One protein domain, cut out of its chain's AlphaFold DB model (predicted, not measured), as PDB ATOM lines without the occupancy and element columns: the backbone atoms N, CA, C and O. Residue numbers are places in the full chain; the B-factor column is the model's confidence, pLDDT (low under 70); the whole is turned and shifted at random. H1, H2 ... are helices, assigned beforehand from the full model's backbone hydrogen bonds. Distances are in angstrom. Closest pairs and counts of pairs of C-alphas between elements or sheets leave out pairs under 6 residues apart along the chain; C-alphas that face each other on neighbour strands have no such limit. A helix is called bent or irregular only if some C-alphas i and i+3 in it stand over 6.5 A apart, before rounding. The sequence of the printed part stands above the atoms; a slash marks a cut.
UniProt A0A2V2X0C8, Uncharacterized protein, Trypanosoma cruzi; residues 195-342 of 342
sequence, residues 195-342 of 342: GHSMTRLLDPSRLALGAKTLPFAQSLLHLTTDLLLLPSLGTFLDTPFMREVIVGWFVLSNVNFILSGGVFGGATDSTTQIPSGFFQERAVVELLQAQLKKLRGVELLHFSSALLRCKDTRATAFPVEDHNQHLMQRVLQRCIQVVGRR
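Overview. This is residues 195 to 342 of the 342 residues of an uncharacterized protein of Trypanosoma cruzi (UniProt A0A2V2X0C8). What shape do these atoms make? Four of the longer helices, H3, H5, H8 and H10, stand in a row, with H5 and H8 crossing in the core, H3 packed on H5 at one end and H10 packed on H8 at the other. Short H1 and H2 pack on H5, while H9 packs on H7 and H6 beyond the crossing, and residues 260 to 275 loop between H5 and H6. What is it built of, and how large is it? The printed part has 148 residues with ten named helices, H1 to H10 in order along the chain, and no named strand: its class is all helix. It is compact, with a radius of gyration of the C-alphas of 14.6 A, and rounded, spanning 36 by 35 by 34 A.

Arrangement. Which parts come first, and what do they touch? H1, residues 199 to 202, touches H5, residues 240 to 259, closest at the C-alphas of Leu 202 and Gly 248, 5.3 A apart. H2, residues 204 to 208, touches H5, closest at C-alphas Pro 204 and Gly 248, 5.7 A, and residues 297 to 302 of H8, residues 297 to 309, closest at C-alphas Ala 208 and Glu 299, 5.0 A. H3, residues 214 to 228, touches H5, closest at C-alphas Thr 224 and Trp 249, 5.7 A, opposite ways at a shallow tilt of 34 degrees, only just short of steep. What comes next? H4, residues 231 to 236, touches no helix but is close to H5, not clearly touching, with C-alphas Phe 236 and Met 242 closest at 6.7 A. H5 and H8, the hubs touching five helices each, touch about perpendicular at 81 degrees, closest at C-alphas Val 251 and Phe 303, 4.9 A. H6, residues 276 to 280, touches H9, residues 311 to 317, closest at C-alphas Ser 276 and Asp 312, 5.7 A. How do the last helices stand? H7, residues 282 to 294, and H8 form a helical hairpin but only just touch, with 3 pairs of C-alphas within 8 A, the closest Leu 292 and Leu 300 at 7.0 A. H9 touches H7, closest at C-alphas Gln 289 and Ala 317, 5.7 A, and touches H8 only at the corner. H10, residues 322 to 340, touches H8 opposite ways at a steep tilt of 52 degrees, closest at C-alphas Gly 297 and Val 338, 5.7 A, and is apart from H5. What do the helix backbones show? Every O i to N i+4 pair is within hydrogen-bond range in H2, H3, H5 and H7; H8 has 8 of 9 and H10 13 of 15, and H1 is too short for such a pair. H4 has 0 of 2, H6 0 of 1 and H9 1 of 3, beside 2 of 3, 2 of 2 and 2 of 4 O i to N i+3 pairs.

Along the chain. Where do the first and last helices lie? H1 begins at C-alpha 199 (16.640, 32.663, -44.099), and H10 ends at C-alpha 340 (11.048, 61.311, -48.201). How long are the longer helices? First to last C-alpha, H3 measures 20.9 A, H5 28.0 A, H7 18.2 A, H8 18.9 A and H10 27.9 A. Is any helix irregular? H9 is, with C-alphas 312 and 315 7.1 A apart, and H4 only just, with C-alphas 232 and 235 6.6 A apart.

Size, cuts and confidence. How far does it reach, and is it cut? The two C-alphas farthest apart, those of Ser 232 and Gly 340, are 43.0 A apart, and the printed part has no cut. Which link is long? The link from H5 to H6 is long, with 16 residues; the others are tight. Where is confidence low? The mean pLDDT of the printed part is 84.4, and residues 210 to 211, 263 to 272, 319 to 325 and 340 to 342 are under 70.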
ATOM      1  N   GLY A 195      16.531  27.511 -39.642       88.56
ATOM      2  CA  GLY A 195      17.047  28.880 -39.590       88.56
ATOM      3  C   GLY A 195      17.969  29.219 -40.759       88.56
ATOM      4  O   GLY A 195      17.881  30.316 -41.286       88.56
ATOM      5  N   HIS A 196      18.787  28.270 -41.221       90.75
ATOM      6  CA  HIS A 196      19.661  28.456 -42.385       90.75
ATOM      7  C   HIS A 196      18.920  28.233 -43.708       90.75
ATOM      8  O   HIS A 196      19.126  28.957 -44.681       90.75
ATOM      9  N   SER A 197      18.058  27.216 -43.771       93.06
ATOM     10  CA  SER A 197      17.357  26.859 -45.005       93.06
ATOM     11  C   SER A 197      16.287  27.876 -45.393       93.06
ATOM     12  O   SER A 197      16.058  28.069 -46.580       93.06
ATOM     13  N   MET A 198      15.636  28.530 -44.428       93.56
ATOM     14  CA  MET A 198      14.521  29.453 -44.667       93.56
ATOM     15  C   MET A 198      14.908  30.936 -44.587       93.56
ATOM     16  O   MET A 198      14.059  31.777 -44.888       93.56
ATOM     17  N   THR A 199      16.172  31.273 -44.291       90.56
ATOM     18  CA  THR A 199      16.640  32.663 -44.099       90.56
ATOM     19  C   THR A 199      16.170  33.601 -45.205       90.56
ATOM     20  O   THR A 199      15.594  34.656 -44.962       90.56
ATOM     21  N   ARG A 200      16.364  33.201 -46.468       89.19
ATOM     22  CA  ARG A 200      16.006  34.024 -47.635       89.19
ATOM     23  C   ARG A 200      14.505  34.231 -47.803       89.19
ATOM     24  O   ARG A 200      14.100  35.237 -48.380       89.19
ATOM     25  N   LEU A 201      13.704  33.262 -47.365       90.88
ATOM     26  CA  LEU A 201      12.248  33.323 -47.437       90.88
ATOM     27  C   LEU A 201      11.684  34.266 -46.369       90.88
ATOM     28  O   LEU A 201      10.683  34.931 -46.623       90.88
ATOM     29  N   LEU A 202      12.327  34.313 -45.199       93.12
ATOM     30  CA  LEU A 202      11.899  35.090 -44.033       93.12
ATOM     31  C   LEU A 202      12.615  36.443 -43.888       93.12
ATOM     32  O   LEU A 202      12.264  37.225 -43.008       93.12
ATOM     33  N   ASP A 203      13.579  36.744 -44.762       91.69
ATOM     34  CA  ASP A 203      14.310  38.011 -44.785       91.69
ATOM     35  C   ASP A 203      13.346  39.216 -44.886       91.69
ATOM     36  O   ASP A 203      12.659  39.381 -45.905       91.69
ATOM     37  N   PRO A 204      13.311  40.099 -43.868       92.50
ATOM     38  CA  PRO A 204      12.429  41.261 -43.828       92.50
ATOM     39  C   PRO A 204      12.544  42.161 -45.058       92.50
ATOM     40  O   PRO A 204      11.521  42.639 -45.552       92.50
ATOM     41  N   SER A 205      13.751  42.368 -45.590       90.38
ATOM     42  CA  SER A 205      13.962  43.227 -46.761       90.38
ATOM     43  C   SER A 205      13.307  42.621 -48.006       90.38
ATOM     44  O   SER A 205      12.630  43.319 -48.763       90.38
ATOM     45  N   ARG A 206      13.408  41.300 -48.188       89.06
ATOM     46  CA  ARG A 206      12.748  40.574 -49.288       89.06
ATOM     47  C   ARG A 206      11.243  40.466 -49.094       89.06
ATOM     48  O   ARG A 206      10.494  40.508 -50.067       89.06
ATOM     49  N   LEU A 207      10.769  40.339 -47.859       90.81
ATOM     50  CA  LEU A 207       9.340  40.322 -47.548       90.81
ATOM     51  C   LEU A 207       8.687  41.696 -47.756       90.81
ATOM     52  O   LEU A 207       7.564  41.762 -48.258       90.81
ATOM     53  N   ALA A 208       9.405  42.779 -47.472       88.06
ATOM     54  CA  ALA A 208       8.960  44.151 -47.692       88.06
ATOM     55  C   ALA A 208       8.987  44.578 -49.169       88.06
ATOM     56  O   ALA A 208       8.142  45.356 -49.604       88.06
ATOM     57  N   LEU A 209       9.950  44.080 -49.951       77.25
ATOM     58  CA  LEU A 209      10.183  44.519 -51.329       77.25
ATOM     59  C   LEU A 209       9.573  43.577 -52.379       77.25
ATOM     60  O   LEU A 209       9.429  42.374 -52.172       77.25
ATOM     61  N   GLY A 210       9.229  44.131 -53.542       66.25
ATOM     62  CA  GLY A 210       8.757  43.378 -54.708       66.25
ATOM     63  C   GLY A 210       7.234  43.293 -54.844       66.25
ATOM     64  O   GLY A 210       6.487  43.378 -53.869       66.25
ATOM     65  N   ALA A 211       6.774  43.114 -56.086       60.31
ATOM     66  CA  ALA A 211       5.363  42.958 -56.433       60.31
ATOM     67  C   ALA A 211       4.822  41.614 -55.913       60.31
ATOM     68  O   ALA A 211       4.814  40.600 -56.617       60.31
ATOM     69  N   LYS A 212       4.390  41.591 -54.649       79.00
ATOM     70  CA  LYS A 212       3.668  40.455 -54.072       79.00
ATOM     71  C   LYS A 212       2.194  40.579 -54.406       79.00
ATOM     72  O   LYS A 212       1.577  41.616 -54.186       79.00
ATOM     73  N   THR A 213       1.623  39.495 -54.911       86.56
ATOM     74  CA  THR A 213       0.175  39.379 -55.032       86.56
ATOM     75  C   THR A 213      -0.418  39.020 -53.674       86.56
ATOM     76  O   THR A 213       0.217  38.323 -52.876       86.56
ATOM     77  N   LEU A 214      -1.646  39.473 -53.421       88.00
ATOM     78  CA  LEU A 214      -2.351  39.209 -52.168       88.00
ATOM     79  C   LEU A 214      -2.383  37.708 -51.796       88.00
ATOM     80  O   LEU A 214      -1.973  37.389 -50.682       88.00
ATOM     81  N   PRO A 215      -2.722  36.762 -52.702       89.81
ATOM     82  CA  PRO A 215      -2.759  35.336 -52.351       89.81
ATOM     83  C   PRO A 215      -1.406  34.779 -51.887       89.81
ATOM     84  O   PRO A 215      -1.341  33.912 -51.013       89.81
ATOM     85  N   PHE A 216      -0.306  35.281 -52.455       89.19
ATOM     86  CA  PHE A 216       1.036  34.853 -52.075       89.19
ATOM     87  C   PHE A 216       1.441  35.401 -50.704       89.19
ATOM     88  O   PHE A 216       1.942  34.644 -49.872       89.19
ATOM     89  N   ALA A 217       1.162  36.680 -50.437       90.38
ATOM     90  CA  ALA A 217       1.387  37.279 -49.122       90.38
ATOM     91  C   ALA A 217       0.563  36.575 -48.028       90.38
ATOM     92  O   ALA A 217       1.109  36.241 -46.979       90.38
ATOM     93  N   GLN A 218      -0.712  36.270 -48.300       91.00
ATOM     94  CA  GLN A 218      -1.582  35.512 -47.393       91.00
ATOM     95  C   GLN A 218      -1.038  34.111 -47.100       91.00
ATOM     96  O   GLN A 218      -1.031  33.685 -45.951       91.00
ATOM     97  N   SER A 219      -0.530  33.409 -48.116       92.38
ATOM     98  CA  SER A 219       0.035  32.065 -47.928       92.38
ATOM     99  C   SER A 219       1.260  32.086 -47.003       92.38
ATOM    100  O   SER A 219       1.367  31.255 -46.104       92.38
ATOM    101  N   LEU A 220       2.168  33.055 -47.180       93.81
ATOM    102  CA  LEU A 220       3.336  33.222 -46.302       93.81
ATOM    103  C   LEU A 220       2.936  33.640 -44.882       93.81
ATOM    104  O   LEU A 220       3.540  33.201 -43.902       93.81
ATOM    105  N   LEU A 221       1.904  34.475 -44.764       93.31
ATOM    106  CA  LEU A 221       1.358  34.878 -43.476       93.31
ATOM    107  C   LEU A 221       0.745  33.680 -42.739       93.31
ATOM    108  O   LEU A 221       1.051  33.478 -41.574       93.31
ATOM    109  N   HIS A 222      -0.021  32.822 -43.415       93.19
ATOM    110  CA  HIS A 222      -0.535  31.585 -42.819       93.19
ATOM    111  C   HIS A 222       0.580  30.624 -42.398       93.19
ATOM    112  O   HIS A 222       0.488  30.036 -41.324       93.19
ATOM    113  N   LEU A 223       1.635  30.481 -43.211       95.56
ATOM    114  CA  LEU A 223       2.814  29.693 -42.847       95.56
ATOM    115  C   LEU A 223       3.429  30.196 -41.536       95.56
ATOM    116  O   LEU A 223       3.626  29.415 -40.611       95.56
ATOM    117  N   THR A 224       3.722  31.493 -41.452       95.75
ATOM    118  CA  THR A 224       4.344  32.075 -40.255       95.75
ATOM    119  C   THR A 224       3.409  32.035 -39.048       95.75
ATOM    120  O   THR A 224       3.865  31.682 -37.967       95.75
ATOM    121  N   THR A 225       2.107  32.282 -39.216       94.44
ATOM    122  CA  THR A 225       1.127  32.145 -38.129       94.44
ATOM    123  C   THR A 225       1.069  30.715 -37.592       94.44
ATOM    124  O   THR A 225       1.155  30.529 -36.385       94.44
ATOM    125  N   ASP A 226       0.968  29.699 -38.456       94.25
ATOM    126  CA  ASP A 226       0.949  28.302 -38.005       94.25
ATOM    127  C   ASP A 226       2.220  27.946 -37.225       94.25
ATOM    128  O   ASP A 226       2.123  27.284 -36.198       94.25
ATOM    129  N   LEU A 227       3.395  28.406 -37.671       94.75
ATOM    130  CA  LEU A 227       4.655  28.189 -36.953       94.75
ATOM    131  C   LEU A 227       4.663  28.862 -35.575       94.75
ATOM    132  O   LEU A 227       5.086  28.243 -34.605       94.75
ATOM    133  N   LEU A 228       4.167  30.095 -35.466       94.25
ATOM    134  CA  LEU A 228       4.064  30.794 -34.179       94.25
ATOM    135  C   LEU A 228       3.065  30.131 -33.219       94.25
ATOM    136  O   LEU A 228       3.214  30.251 -32.007       94.25
ATOM    137  N   LEU A 229       2.060  29.429 -33.747       92.25
ATOM    138  CA  LEU A 229       1.044  28.730 -32.959       92.25
ATOM    139  C   LEU A 229       1.425  27.289 -32.592       92.25
ATOM    140  O   LEU A 229       0.679  26.642 -31.857       92.25
ATOM    141  N   LEU A 230       2.547  26.761 -33.091       91.75
ATOM    142  CA  LEU A 230       3.003  25.413 -32.752       91.75
ATOM    143  C   LEU A 230       3.594  25.386 -31.331       91.75
ATOM    144  O   LEU A 230       4.654  25.975 -31.112       91.75
ATOM    145  N   PRO A 231       2.992  24.643 -30.376       90.06
ATOM    146  CA  PRO A 231       3.459  24.634 -28.985       90.06
ATOM    147  C   PRO A 231       4.910  24.165 -28.831       90.06
ATOM    148  O   PRO A 231       5.650  24.663 -27.990       90.06
ATOM    149  N   SER A 232       5.330  23.231 -29.683       90.94
ATOM    150  CA  SER A 232       6.689  22.688 -29.737       90.94
ATOM    151  C   SER A 232       7.763  23.736 -30.023       90.94
ATOM    152  O   SER A 232       8.909  23.545 -29.632       90.94
ATOM    153  N   LEU A 233       7.414  24.837 -30.695       91.81
ATOM    154  CA  LEU A 233       8.340  25.919 -31.019       91.81
ATOM    155  C   LEU A 233       8.399  26.999 -29.930       91.81
ATOM    156  O   LEU A 233       9.325  27.812 -29.941       91.81
ATOM    157  N   GLY A 234       7.485  26.969 -28.953       88.12
ATOM    158  CA  GLY A 234       7.467  27.903 -27.823       88.12
ATOM    159  C   GLY A 234       8.727  27.836 -26.953       88.12
ATOM    160  O   GLY A 234       9.134  28.834 -26.376       88.12
ATOM    161  N   THR A 235       9.428  26.700 -26.915       88.12
ATOM    162  CA  THR A 235      10.710  26.572 -26.195       88.12
ATOM    163  C   THR A 235      11.921  27.039 -27.011       88.12
ATOM    164  O   THR A 235      13.043  27.010 -26.513       88.12
ATOM    165  N   PHE A 236      11.728  27.459 -28.267       91.00
ATOM    166  CA  PHE A 236      12.802  27.806 -29.208       91.00
ATOM    167  C   PHE A 236      12.759  29.271 -29.667       91.00
ATOM    168  O   PHE A 236      13.374  29.611 -30.679       91.00
ATOM    169  N   LEU A 237      12.068  30.155 -28.943       91.12
ATOM    170  CA  LEU A 237      11.875  31.560 -29.343       91.12
ATOM    171  C   LEU A 237      13.182  32.339 -29.534       91.12
ATOM    172  O   LEU A 237      13.253  33.237 -30.373       91.12
ATOM    173  N   ASP A 238      14.239  31.956 -28.819       89.31
ATOM    174  CA  ASP A 238      15.559  32.576 -28.936       89.31
ATOM    175  C   ASP A 238      16.394  32.096 -30.127       89.31
ATOM    176  O   ASP A 238      17.452  32.665 -30.418       89.31
ATOM    177  N   THR A 239      15.932  31.078 -30.852       92.12
ATOM    178  CA  THR A 239      16.653  30.565 -32.020       92.12
ATOM    179  C   THR A 239      16.594  31.546 -33.199       92.12
ATOM    180  O   THR A 239      15.602  32.264 -33.359       92.12
ATOM    181  N   PRO A 240      17.616  31.571 -34.081       92.12
ATOM    182  CA  PRO A 240      17.592  32.403 -35.286       92.12
ATOM    183  C   PRO A 240      16.337  32.185 -36.138       92.12
ATOM    184  O   PRO A 240      15.716  33.154 -36.563       92.12
ATOM    185  N   PHE A 241      15.916  30.925 -36.290       94.44
ATOM    186  CA  PHE A 241      14.707  30.565 -37.024       94.44
ATOM    187  C   PHE A 241      13.459  31.250 -36.460       94.44
ATOM    188  O   PHE A 241      12.763  31.951 -37.189       94.44
ATOM    189  N   MET A 242      13.187  31.104 -35.159       95.38
ATOM    190  CA  MET A 242      11.988  31.702 -34.563       95.38
ATOM    191  C   MET A 242      12.033  33.225 -34.583       95.38
ATOM    192  O   MET A 242      11.013  33.864 -34.839       95.38
ATOM    193  N   ARG A 243      13.215  33.822 -34.406       95.06
ATOM    194  CA  ARG A 243      13.391  35.271 -34.540       95.06
ATOM    195  C   ARG A 243      13.023  35.756 -35.943       95.06
ATOM    196  O   ARG A 243      12.326  36.761 -36.071       95.06
ATOM    197  N   GLU A 244      13.444  35.043 -36.982       95.19
ATOM    198  CA  GLU A 244      13.076  35.342 -38.370       95.19
ATOM    199  C   GLU A 244      11.579  35.139 -38.632       95.19
ATOM    200  O   GLU A 244      10.958  35.986 -39.271       95.19
ATOM    201  N   VAL A 245      10.971  34.075 -38.093       96.56
ATOM    202  CA  VAL A 245       9.523  33.830 -38.206       96.56
ATOM    203  C   VAL A 245       8.722  34.968 -37.565       96.56
ATOM    204  O   VAL A 245       7.805  35.486 -38.200       96.56
ATOM    205  N   ILE A 246       9.082  35.404 -36.351       95.81
ATOM    206  CA  ILE A 246       8.399  36.500 -35.639       95.81
ATOM    207  C   ILE A 246       8.492  37.803 -36.440       95.81
ATOM    208  O   ILE A 246       7.481  38.461 -36.689       95.81
ATOM    209  N   VAL A 247       9.697  38.190 -36.869       95.88
ATOM    210  CA  VAL A 247       9.889  39.442 -37.620       95.88
ATOM    211  C   VAL A 247       9.199  39.375 -38.980       95.88
ATOM    212  O   VAL A 247       8.503  40.319 -39.367       95.88
ATOM    213  N   GLY A 248       9.345  38.250 -39.681       95.38
ATOM    214  CA  GLY A 248       8.702  37.997 -40.963       95.38
ATOM    215  C   GLY A 248       7.180  38.075 -40.870       95.38
ATOM    216  O   GLY A 248       6.559  38.702 -41.727       95.38
ATOM    217  N   TRP A 249       6.583  37.540 -39.799       95.44
ATOM    218  CA  TRP A 249       5.147  37.630 -39.538       95.44
ATOM    219  C   TRP A 249       4.660  39.079 -39.423       95.44
ATOM    220  O   TRP A 249       3.680  39.446 -40.070       95.44
ATOM    221  N   PHE A 250       5.362  39.944 -38.679       94.38
ATOM    222  CA  PHE A 250       4.990  41.363 -38.574       94.38
ATOM    223  C   PHE A 250       5.069  42.079 -39.927       94.38
ATOM    224  O   PHE A 250       4.140  42.801 -40.305       94.38
ATOM    225  N   VAL A 251       6.146  41.858 -40.687       94.88
ATOM    226  CA  VAL A 251       6.293  42.444 -42.027       94.88
ATOM    227  C   VAL A 251       5.167  41.966 -42.947       94.88
ATOM    228  O   VAL A 251       4.483  42.793 -43.556       94.88
ATOM    229  N   LEU A 252       4.918  40.655 -43.004       93.38
ATOM    230  CA  LEU A 252       3.864  40.044 -43.819       93.38
ATOM    231  C   LEU A 252       2.465  40.502 -43.411       93.38
ATOM    232  O   LEU A 252       1.649  40.784 -44.283       93.38
ATOM    233  N   SER A 253       2.199  40.644 -42.113       92.12
ATOM    234  CA  SER A 253       0.931  41.160 -41.595       92.12
ATOM    235  C   SER A 253       0.657  42.573 -42.110       92.12
ATOM    236  O   SER A 253      -0.462  42.877 -42.534       92.12
ATOM    237  N   ASN A 254       1.673  43.445 -42.137       91.38
ATOM    238  CA  ASN A 254       1.489  44.790 -42.681       91.38
ATOM    239  C   ASN A 254       1.407  44.821 -44.209       91.38
ATOM    240  O   ASN A 254       0.596  45.565 -44.754       91.38
ATOM    241  N   VAL A 255       2.204  44.010 -44.908       91.06
ATOM    242  CA  VAL A 255       2.099  43.856 -46.369       91.06
ATOM    243  C   VAL A 255       0.696  43.378 -46.756       91.06
ATOM    244  O   VAL A 255       0.062  43.976 -47.622       91.06
ATOM    245  N   ASN A 256       0.178  42.352 -46.083       89.69
ATOM    246  CA  ASN A 256      -1.151  41.804 -46.334       89.69
ATOM    247  C   ASN A 256      -2.262  42.832 -46.082       89.69
ATOM    248  O   ASN A 256      -3.190  42.942 -46.882       89.69
ATOM    249  N   PHE A 257      -2.148  43.619 -45.010       87.19
ATOM    250  CA  PHE A 257      -3.087  44.701 -44.710       87.19
ATOM    251  C   PHE A 257      -3.140  45.753 -45.824       87.19
ATOM    252  O   PHE A 257      -4.226  46.117 -46.275       87.19
ATOM    253  N   ILE A 258      -1.976  46.195 -46.308       89.12
ATOM    254  CA  ILE A 258      -1.881  47.167 -47.405       89.12
ATOM    255  C   ILE A 258      -2.482  46.582 -48.689       89.12
ATOM    256  O   ILE A 258      -3.299  47.232 -49.337       89.12
ATOM    257  N   LEU A 259      -2.129  45.339 -49.034       87.94
ATOM    258  CA  LEU A 259      -2.647  44.657 -50.226       87.94
ATOM    259  C   LEU A 259      -4.160  44.385 -50.163       87.94
ATOM    260  O   LEU A 259      -4.789  44.252 -51.208       87.94
ATOM    261  N   SER A 260      -4.743  44.320 -48.964       84.12
ATOM    262  CA  SER A 260      -6.187  44.131 -48.755       84.12
ATOM    263  C   SER A 260      -6.976  45.450 -48.747       84.12
ATOM    264  O   SER A 260      -8.149  45.457 -48.384       84.12
ATOM    265  N   GLY A 261      -6.351  46.581 -49.097       81.75
ATOM    266  CA  GLY A 261      -7.014  47.889 -49.120       81.75
ATOM    267  C   GLY A 261      -7.266  48.494 -47.735       81.75
ATOM    268  O   GLY A 261      -8.092  49.392 -47.609       81.75
ATOM    269  N   GLY A 262      -6.591  48.010 -46.687       70.00
ATOM    270  CA  GLY A 262      -6.718  48.556 -45.334       70.00
ATOM    271  C   GLY A 262      -8.046  48.256 -44.624       70.00
ATOM    272  O   GLY A 262      -8.340  48.879 -43.604       70.00
ATOM    273  N   VAL A 263      -8.846  47.319 -45.141       59.66
ATOM    274  CA  VAL A 263     -10.128  46.926 -44.541       59.66
ATOM    275  C   VAL A 263      -9.881  46.102 -43.271       59.66
ATOM    276  O   VAL A 263      -9.313  45.011 -43.330       59.66
ATOM    277  N   PHE A 264     -10.311  46.637 -42.126       50.75
ATOM    278  CA  PHE A 264     -10.323  45.964 -40.822       50.75
ATOM    279  C   PHE A 264     -11.519  45.008 -40.697       50.75
ATOM    280  O   PHE A 264     -12.609  45.321 -41.177       50.75
ATOM    281  N   GLY A 265     -11.349  43.884 -39.991       43.66
ATOM    282  CA  GLY A 265     -12.465  43.046 -39.535       43.66
ATOM    283  C   GLY A 265     -13.026  42.039 -40.544       43.66
ATOM    284  O   GLY A 265     -14.067  41.439 -40.288       43.66
ATOM    285  N   GLY A 266     -12.353  41.813 -41.675       38.94
ATOM    286  CA  GLY A 266     -12.614  40.628 -42.495       38.94
ATOM    287  C   GLY A 266     -12.071  39.365 -41.818       38.94
ATOM    288  O   GLY A 266     -11.172  39.446 -40.983       38.94
ATOM    289  N   ALA A 267     -12.536  38.181 -42.227       43.16
ATOM    290  CA  ALA A 267     -12.063  36.859 -41.769       43.16
ATOM    291  C   ALA A 267     -10.538  36.592 -41.945       43.16
ATOM    292  O   ALA A 267     -10.061  35.482 -41.726       43.16
ATOM    293  N   THR A 268      -9.774  37.605 -42.357       46.12
ATOM    294  CA  THR A 268      -8.347  37.640 -42.680       46.12
ATOM    295  C   THR A 268      -7.507  38.478 -41.700       46.12
ATOM    296  O   THR A 268      -6.302  38.630 -41.932       46.12
ATOM    297  N   ASP A 269      -8.079  38.997 -40.602       53.75
ATOM    298  CA  ASP A 269      -7.335  39.684 -39.527       53.75
ATOM    299  C   ASP A 269      -6.500  38.688 -38.690       53.75
ATOM    300  O   ASP A 269      -6.759  38.390 -37.524       53.75
ATOM    301  N   SER A 270      -5.447  38.162 -39.318       53.72
ATOM    302  CA  SER A 270      -4.451  37.239 -38.749       53.72
ATOM    303  C   SER A 270      -3.769  37.747 -37.470       53.72
ATOM    304  O   SER A 270      -3.231  36.949 -36.708       53.72
ATOM    305  N   THR A 271      -3.807  39.053 -37.190       53.03
ATOM    306  CA  THR A 271      -3.253  39.643 -35.961       53.03
ATOM    307  C   THR A 271      -4.016  39.246 -34.704       53.03
ATOM    308  O   THR A 271      -3.437  39.298 -33.628       53.03
ATOM    309  N   THR A 272      -5.277  38.824 -34.828       56.31
ATOM    310  CA  THR A 272      -6.074  38.320 -33.696       56.31
ATOM    311  C   THR A 272      -5.830  36.837 -33.404       56.31
ATOM    312  O   THR A 272      -6.344  36.317 -32.418       56.31
ATOM    313  N   GLN A 273      -5.050  36.145 -34.244       73.38
ATOM    314  CA  GLN A 273      -4.817  34.704 -34.117       73.38
ATOM    315  C   GLN A 273      -3.679  34.363 -33.150       73.38
ATOM    316  O   GLN A 273      -3.700  33.283 -32.568       73.38
ATOM    317  N   ILE A 274      -2.702  35.258 -32.965       86.25
ATOM    318  CA  ILE A 274      -1.597  35.040 -32.023       86.25
ATOM    319  C   ILE A 274      -2.053  35.444 -30.610       86.25
ATOM    320  O   ILE A 274      -2.482  36.587 -30.432       86.25
ATOM    321  N   PRO A 275      -1.962  34.553 -29.601       86.75
ATOM    322  CA  PRO A 275      -2.362  34.869 -28.233       86.75
ATOM    323  C   PRO A 275      -1.606  36.079 -27.679       86.75
ATOM    324  O   PRO A 275      -0.387  36.160 -27.808       86.75
ATOM    325  N   SER A 276      -2.300  36.987 -26.992       84.81
ATOM    326  CA  SER A 276      -1.687  38.200 -26.422       84.81
ATOM    327  C   SER A 276      -0.517  37.901 -25.476       84.81
ATOM    328  O   SER A 276       0.470  38.634 -25.475       84.81
ATOM    329  N   GLY A 277      -0.587  36.790 -24.732       87.31
ATOM    330  CA  GLY A 277       0.489  36.323 -23.851       87.31
ATOM    331  C   GLY A 277       1.819  36.078 -24.575       87.31
ATOM    332  O   GLY A 277       2.866  36.386 -24.017       87.31
ATOM    333  N   PHE A 278       1.790  35.645 -25.841       90.50
ATOM    334  CA  PHE A 278       2.996  35.451 -26.657       90.50
ATOM    335  C   PHE A 278       3.798  36.754 -26.805       90.50
ATOM    336  O   PHE A 278       5.020  36.774 -26.702       90.50
ATOM    337  N   PHE A 279       3.108  37.881 -27.000       90.00
ATOM    338  CA  PHE A 279       3.746  39.192 -27.166       90.00
ATOM    339  C   PHE A 279       4.273  39.796 -25.858       90.00
ATOM    340  O   PHE A 279       4.953  40.824 -25.892       90.00
ATOM    341  N   GLN A 280       3.958  39.176 -24.721       89.25
ATOM    342  CA  GLN A 280       4.452  39.561 -23.400       89.25
ATOM    343  C   GLN A 280       5.688  38.750 -22.993       89.25
ATOM    344  O   GLN A 280       6.365  39.111 -22.030       89.25
ATOM    345  N   GLU A 281       6.017  37.682 -23.725       91.19
ATOM    346  CA  GLU A 281       7.200  36.875 -23.450       91.19
ATOM    347  C   GLU A 281       8.480  37.695 -23.618       91.19
ATOM    348  O   GLU A 281       8.697  38.367 -24.630       91.19
ATOM    349  N   ARG A 282       9.370  37.613 -22.624       90.50
ATOM    350  CA  ARG A 282      10.581  38.441 -22.554       90.50
ATOM    351  C   ARG A 282      11.445  38.342 -23.815       90.50
ATOM    352  O   ARG A 282      11.851  39.374 -24.346       90.50
ATOM    353  N   ALA A 283      11.679  37.128 -24.316       91.62
ATOM    354  CA  ALA A 283      12.463  36.891 -25.530       91.62
ATOM    355  C   ALA A 283      11.845  37.581 -26.761       91.62
ATOM    356  O   ALA A 283      12.558  38.154 -27.589       91.62
ATOM    357  N   VAL A 284      10.510  37.587 -26.854       93.69
ATOM    358  CA  VAL A 284       9.775  38.264 -27.927       93.69
ATOM    359  C   VAL A 284       9.921  39.774 -27.780       93.69
ATOM    360  O   VAL A 284      10.337  40.433 -28.729       93.69
ATOM    361  N   VAL A 285       9.673  40.338 -26.596       91.94
ATOM    362  CA  VAL A 285       9.797  41.788 -26.356       91.94
ATOM    363  C   VAL A 285      11.206  42.300 -26.681       91.94
ATOM    364  O   VAL A 285      11.355  43.274 -27.427       91.94
ATOM    365  N   GLU A 286      12.243  41.621 -26.185       92.00
ATOM    366  CA  GLU A 286      13.644  41.971 -26.449       92.00
ATOM    367  C   GLU A 286      13.967  41.912 -27.950       92.00
ATOM    368  O   GLU A 286      14.614  42.820 -28.489       92.00
ATOM    369  N   LEU A 287      13.462  40.894 -28.657       94.62
ATOM    370  CA  LEU A 287      13.591  40.782 -30.107       94.62
ATOM    371  C   LEU A 287      12.934  41.965 -30.828       94.62
ATOM    372  O   LEU A 287      13.578  42.581 -31.679       94.62
ATOM    373  N   LEU A 288      11.680  42.300 -30.509       93.94
ATOM    374  CA  LEU A 288      10.948  43.377 -31.187       93.94
ATOM    375  C   LEU A 288      11.686  44.716 -31.050       93.94
ATOM    376  O   LEU A 288      11.917  45.414 -32.042       93.94
ATOM    377  N   GLN A 289      12.144  45.036 -29.840       91.81
ATOM    378  CA  GLN A 289      12.913  46.251 -29.568       91.81
ATOM    379  C   GLN A 289      14.278  46.245 -30.271       91.81
ATOM    380  O   GLN A 289      14.711  47.270 -30.813       91.81
ATOM    381  N   ALA A 290      14.968  45.101 -30.305       92.69
ATOM    382  CA  ALA A 290      16.228  44.964 -31.029       92.69
ATOM    383  C   ALA A 290      16.041  45.178 -32.540       92.69
ATOM    384  O   ALA A 290      16.867  45.833 -33.178       92.69
ATOM    385  N   GLN A 291      14.947  44.681 -33.114       94.06
ATOM    386  CA  GLN A 291      14.665  44.800 -34.545       94.06
ATOM    387  C   GLN A 291      14.247  46.213 -34.942       94.06
ATOM    388  O   GLN A 291      14.720  46.711 -35.960       94.06
ATOM    389  N   LEU A 292      13.509  46.932 -34.090       92.62
ATOM    390  CA  LEU A 292      13.287  48.371 -34.272       92.62
ATOM    391  C   LEU A 292      14.610  49.148 -34.361       92.62
ATOM    392  O   LEU A 292      14.710  50.118 -35.114       92.62
ATOM    393  N   LYS A 293      15.655  48.736 -33.632       90.56
ATOM    394  CA  LYS A 293      16.990  49.360 -33.700       90.56
ATOM    395  C   LYS A 293      17.775  48.941 -34.951       90.56
ATOM    396  O   LYS A 293      18.495  49.772 -35.501       90.56
ATOM    397  N   LYS A 294      17.634  47.690 -35.402       92.25
ATOM    398  CA  LYS A 294      18.432  47.098 -36.494       92.25
ATOM    399  C   LYS A 294      17.870  47.350 -37.893       92.25
ATOM    400  O   LYS A 294      18.643  47.728 -38.773       92.25
ATOM    401  N   LEU A 295      16.567  47.153 -38.092       92.75
ATOM    402  CA  LEU A 295      15.921  47.272 -39.399       92.75
ATOM    403  C   LEU A 295      16.055  48.696 -39.956       92.75
ATOM    404  O   LEU A 295      16.083  49.690 -39.218       92.75
ATOM    405  N   ARG A 296      16.152  48.782 -41.281       89.12
ATOM    406  CA  ARG A 296      16.250  50.035 -42.038       89.12
ATOM    407  C   ARG A 296      15.221  49.998 -43.171       89.12
ATOM    408  O   ARG A 296      14.363  49.130 -43.179       89.12
ATOM    409  N   GLY A 297      15.229  50.986 -44.062       90.25
ATOM    410  CA  GLY A 297      14.459  50.904 -45.306       90.25
ATOM    411  C   GLY A 297      12.948  50.672 -45.149       90.25
ATOM    412  O   GLY A 297      12.302  51.126 -44.203       90.25
ATOM    413  N   VAL A 298      12.383  49.989 -46.142       91.12
ATOM    414  CA  VAL A 298      10.939  49.733 -46.264       91.12
ATOM    415  C   VAL A 298      10.493  48.653 -45.275       91.12
ATOM    416  O   VAL A 298       9.377  48.694 -44.763       91.12
ATOM    417  N   GLU A 299      11.377  47.718 -44.944       93.50
ATOM    418  CA  GLU A 299      11.145  46.691 -43.938       93.50
ATOM    419  C   GLU A 299      10.912  47.282 -42.543       93.50
ATOM    420  O   GLU A 299      10.007  46.823 -41.846       93.50
ATOM    421  N   LEU A 300      11.618  48.360 -42.173       94.62
ATOM    422  CA  LEU A 300      11.343  49.094 -40.935       94.62
ATOM    423  C   LEU A 300       9.929  49.688 -40.940       94.62
ATOM    424  O   LEU A 300       9.231  49.554 -39.938       94.62
ATOM    425  N   LEU A 301       9.490  50.292 -42.053       92.62
ATOM    426  CA  LEU A 301       8.142  50.864 -42.175       92.62
ATOM    427  C   LEU A 301       7.063  49.798 -41.988       92.62
ATOM    428  O   LEU A 301       6.091  50.026 -41.263       92.62
ATOM    429  N   HIS A 302       7.221  48.637 -42.630       92.94
ATOM    430  CA  HIS A 302       6.258  47.550 -42.479       92.94
ATOM    431  C   HIS A 302       6.238  47.015 -41.054       92.94
ATOM    432  O   HIS A 302       5.161  46.893 -40.474       92.94
ATOM    433  N   PHE A 303       7.413  46.752 -40.489       94.81
ATOM    434  CA  PHE A 303       7.555  46.205 -39.149       94.81
ATOM    435  C   PHE A 303       6.998  47.150 -38.073       94.81
ATOM    436  O   PHE A 303       6.141  46.750 -37.287       94.81
ATOM    437  N   SER A 304       7.396  48.428 -38.070       92.94
ATOM    438  CA  SER A 304       6.924  49.400 -37.075       92.94
ATOM    439  C   SER A 304       5.425  49.671 -37.196       92.94
ATOM    440  O   SER A 304       4.738  49.783 -36.184       92.94
ATOM    441  N   SER A 305       4.896  49.743 -38.422       90.94
ATOM    442  CA  SER A 305       3.455  49.916 -38.638       90.94
ATOM    443  C   SER A 305       2.672  48.702 -38.142       90.94
ATOM    444  O   SER A 305       1.627  48.869 -37.526       90.94
ATOM    445  N   ALA A 306       3.179  47.483 -38.351       91.56
ATOM    446  CA  ALA A 306       2.554  46.264 -37.838       91.56
ATOM    447  C   ALA A 306       2.452  46.269 -36.306       91.56
ATOM    448  O   ALA A 306       1.378  46.004 -35.766       91.56
ATOM    449  N   LEU A 307       3.544  46.632 -35.624       91.25
ATOM    450  CA  LEU A 307       3.596  46.754 -34.164       91.25
ATOM    451  C   LEU A 307       2.611  47.807 -33.647       91.25
ATOM    452  O   LEU A 307       1.855  47.567 -32.715       91.25
ATOM    453  N   LEU A 308       2.547  48.969 -34.297       88.31
ATOM    454  CA  LEU A 308       1.579  50.003 -33.927       88.31
ATOM    455  C   LEU A 308       0.132  49.576 -34.205       88.31
ATOM    456  O   LEU A 308      -0.779  49.985 -33.487       88.31
ATOM    457  N   ARG A 309      -0.124  48.741 -35.216       85.75
ATOM    458  CA  ARG A 309      -1.472  48.220 -35.486       85.75
ATOM    459  C   ARG A 309      -1.897  47.171 -34.456       85.75
ATOM    460  O   ARG A 309      -3.047  47.207 -34.024       85.75
ATOM    461  N   CYS A 310      -0.991  46.299 -34.022       85.19
ATOM    462  CA  CYS A 310      -1.263  45.249 -33.040       85.19
ATOM    463  C   CYS A 310      -1.338  45.820 -31.610       85.19
ATOM    464  O   CYS A 310      -0.334  46.238 -31.040       85.19
ATOM    465  N   LYS A 311      -2.539  45.822 -31.011       83.19
ATOM    466  CA  LYS A 311      -2.779  46.385 -29.668       83.19
ATOM    467  C   LYS A 311      -1.852  45.783 -28.606       83.19
ATOM    468  O   LYS A 311      -1.300  46.539 -27.811       83.19
ATOM    469  N   ASP A 312      -1.628  44.473 -28.662       84.75
ATOM    470  CA  ASP A 312      -0.826  43.718 -27.690       84.75
ATOM    471  C   ASP A 312       0.679  44.023 -27.754       84.75
ATOM    472  O   ASP A 312       1.405  43.729 -26.809       84.75
ATOM    473  N   THR A 313       1.155  44.662 -28.831       85.88
ATOM    474  CA  THR A 313       2.570  45.051 -28.974       85.88
ATOM    475  C   THR A 313       2.843  46.536 -28.801       85.88
ATOM    476  O   THR A 313       4.000  46.919 -28.646       85.88
ATOM    477  N   ARG A 314       1.818  47.399 -28.777       81.25
ATOM    478  CA  ARG A 314       2.013  48.857 -28.657       81.25
ATOM    479  C   ARG A 314       2.797  49.234 -27.405       81.25
ATOM    480  O   ARG A 314       3.771  49.972 -27.500       81.25
ATOM    481  N   ALA A 315       2.375  48.713 -26.255       77.31
ATOM    482  CA  ALA A 315       2.973  49.039 -24.963       77.31
ATOM    483  C   ALA A 315       4.306  48.310 -24.720       77.31
ATOM    484  O   ALA A 315       5.175  48.843 -24.038       77.31
ATOM    485  N   THR A 316       4.488  47.114 -25.289       77.38
ATOM    486  CA  THR A 316       5.698  46.299 -25.082       77.38
ATOM    487  C   THR A 316       6.828  46.667 -26.048       77.38
ATOM    488  O   THR A 316       7.994  46.731 -25.650       77.38
ATOM    489  N   ALA A 317       6.510  46.973 -27.309       75.06
ATOM    490  CA  ALA A 317       7.494  47.393 -28.307       75.06
ATOM    491  C   ALA A 317       7.910  48.866 -28.151       75.06
ATOM    492  O   ALA A 317       9.037  49.220 -28.504       75.06
ATOM    493  N   PHE A 318       7.031  49.708 -27.594       75.50
ATOM    494  CA  PHE A 318       7.302  51.116 -27.293       75.50
ATOM    495  C   PHE A 318       6.924  51.458 -25.841       75.50
ATOM    496  O   PHE A 318       5.913  52.127 -25.612       75.50
ATOM    497  N   PRO A 319       7.716  51.014 -24.847       67.44
ATOM    498  CA  PRO A 319       7.452  51.343 -23.450       67.44
ATOM    499  C   PRO A 319       7.523  52.858 -23.232       67.44
ATOM    500  O   PRO A 319       8.366  53.534 -23.821       67.44
ATOM    501  N   VAL A 320       6.659  53.391 -22.368       62.31
ATOM    502  CA  VAL A 320       6.533  54.843 -22.110       62.31
ATOM    503  C   VAL A 320       7.652  55.388 -21.199       62.31
ATOM    504  O   VAL A 320       7.744  56.593 -20.989       62.31
ATOM    505  N   GLU A 321       8.544  54.531 -20.700       63.59
ATOM    506  CA  GLU A 321       9.693  54.927 -19.874       63.59
ATOM    507  C   GLU A 321      10.662  55.858 -20.634       63.59
ATOM    508  O   GLU A 321      10.926  55.654 -21.821       63.59
ATOM    509  N   ASP A 322      11.234  56.857 -19.947       53.91
ATOM    510  CA  ASP A 322      12.012  57.965 -20.543       53.91
ATOM    511  C   ASP A 322      13.135  57.519 -21.503       53.91
ATOM    512  O   ASP A 322      13.372  58.142 -22.539       53.91
ATOM    513  N   HIS A 323      13.781  56.378 -21.239       55.22
ATOM    514  CA  HIS A 323      14.838  55.827 -22.100       55.22
ATOM    515  C   HIS A 323      14.318  55.297 -23.456       55.22
ATOM    516  O   HIS A 323      15.077  55.202 -24.425       55.22
ATOM    517  N   ASN A 324      13.024  54.980 -23.557       61.25
ATOM    518  CA  ASN A 324      12.382  54.388 -24.732       61.25
ATOM    519  C   ASN A 324      11.613  55.406 -25.596       61.25
ATOM    520  O   ASN A 324      11.382  55.139 -26.780       61.25
ATOM    521  N   GLN A 325      11.336  56.617 -25.096       65.94
ATOM    522  CA  GLN A 325      10.851  57.727 -25.935       65.94
ATOM    523  C   GLN A 325      11.841  58.056 -27.067       65.94
ATOM    524  O   GLN A 325      11.445  58.277 -28.217       65.94
ATOM    525  N   HIS A 326      13.144  57.980 -26.780       75.56
ATOM    526  CA  HIS A 326      14.200  58.139 -27.781       75.56
ATOM    527  C   HIS A 326      14.159  57.063 -28.874       75.56
ATOM    528  O   HIS A 326      14.481  57.344 -30.032       75.56
ATOM    529  N   LEU A 327      13.744  55.832 -28.542       79.25
ATOM    530  CA  LEU A 327      13.603  54.760 -29.528       79.25
ATOM    531  C   LEU A 327      12.477  55.077 -30.515       79.25
ATOM    532  O   LEU A 327      12.704  54.997 -31.724       79.25
ATOM    533  N   MET A 328      11.305  55.488 -30.020       82.38
ATOM    534  CA  MET A 328      10.170  55.879 -30.864       82.38
ATOM    535  C   MET A 328      10.545  57.032 -31.801       82.38
ATOM    536  O   MET A 328      10.382  56.914 -33.015       82.38
ATOM    537  N   GLN A 329      11.123  58.115 -31.271       83.69
ATOM    538  CA  GLN A 329      11.555  59.259 -32.082       83.69
ATOM    539  C   GLN A 329      12.561  58.844 -33.168       83.69
ATOM    540  O   GLN A 329      12.423  59.232 -34.328       83.69
ATOM    541  N   ARG A 330      13.537  57.992 -32.829       85.56
ATOM    542  CA  ARG A 330      14.534  57.485 -33.785       85.56
ATOM    543  C   ARG A 330      13.924  56.577 -34.854       85.56
ATOM    544  O   ARG A 330      14.403  56.557 -35.989       85.56
ATOM    545  N   VAL A 331      12.924  55.765 -34.509       87.25
ATOM    546  CA  VAL A 331      12.171  54.959 -35.483       87.25
ATOM    547  C   VAL A 331      11.398  55.884 -36.420       87.25
ATOM    548  O   VAL A 331      11.577  55.777 -37.629       87.25
ATOM    549  N   LEU A 332      10.643  56.847 -35.884       87.00
ATOM    550  CA  LEU A 332       9.875  57.817 -36.672       87.00
ATOM    551  C   LEU A 332      10.757  58.607 -37.643       87.00
ATOM    552  O   LEU A 332      10.446  58.667 -38.828       87.00
ATOM    553  N   GLN A 333      11.891  59.143 -37.185       87.06
ATOM    554  CA  GLN A 333      12.837  59.859 -38.049       87.06
ATOM    555  C   GLN A 333      13.343  58.987 -39.205       87.06
ATOM    556  O   GLN A 333      13.375  59.439 -40.348       87.06
ATOM    557  N   ARG A 334      13.703  57.725 -38.935       88.19
ATOM    558  CA  ARG A 334      14.133  56.787 -39.985       88.19
ATOM    559  C   ARG A 334      12.999  56.462 -40.952       88.19
ATOM    560  O   ARG A 334      13.232  56.438 -42.154       88.19
ATOM    561  N   CYS A 335      11.782  56.270 -40.456       87.12
ATOM    562  CA  CYS A 335      10.602  56.054 -41.286       87.12
ATOM    563  C   CYS A 335      10.333  57.253 -42.214       87.12
ATOM    564  O   CYS A 335      10.151  57.063 -43.414       87.12
ATOM    565  N   ILE A 336      10.402  58.485 -41.694       86.50
ATOM    566  CA  ILE A 336      10.262  59.720 -42.484       86.50
ATOM    567  C   ILE A 336      11.336  59.787 -43.575       86.50
ATOM    568  O   ILE A 336      11.018  60.061 -44.729       86.50
ATOM    569  N   GLN A 337      12.594  59.481 -43.245       84.62
ATOM    570  CA  GLN A 337      13.686  59.462 -44.225       84.62
ATOM    571  C   GLN A 337      13.469  58.435 -45.342       84.62
ATOM    572  O   GLN A 337      13.873  58.682 -46.474       84.62
ATOM    573  N   VAL A 338      12.850  57.287 -45.052       84.19
ATOM    574  CA  VAL A 338      12.550  56.268 -46.071       84.19
ATOM    575  C   VAL A 338      11.446  56.741 -47.018       84.19
ATOM    576  O   VAL A 338      11.546  56.505 -48.219       84.19
ATOM    577  N   VAL A 339      10.419  57.421 -46.501       78.38
ATOM    578  CA  VAL A 339       9.324  57.967 -47.320       78.38
ATOM    579  C   VAL A 339       9.790  59.174 -48.141       78.38
ATOM    580  O   VAL A 339       9.472  59.254 -49.320       78.38
ATOM    581  N   GLY A 340      10.579  60.079 -47.552       66.81
ATOM    582  CA  GLY A 340      11.048  61.311 -48.201       66.81
ATOM    583  C   GLY A 340      12.221  61.150 -49.177       66.81
ATOM    584  O   GLY A 340      12.615  62.125 -49.804       66.81
ATOM    585  N   ARG A 341      12.807  59.949 -49.299       59.56
ATOM    586  CA  ARG A 341      13.860  59.617 -50.285       59.56
ATOM    587  C   ARG A 341      13.318  58.955 -51.560       59.56
ATOM    588  O   ARG A 341      14.113  58.414 -52.328       59.56
ATOM    589  N   ARG A 342      11.998  58.933 -51.749       46.59
ATOM    590  CA  ARG A 342      11.346  58.410 -52.954       46.59
ATOM    591  C   ARG A 342      10.951  59.514 -53.910       46.59
ATOM    592  O   ARG A 342      10.503  60.568 -53.411       46.59
TER     593      ARG A 342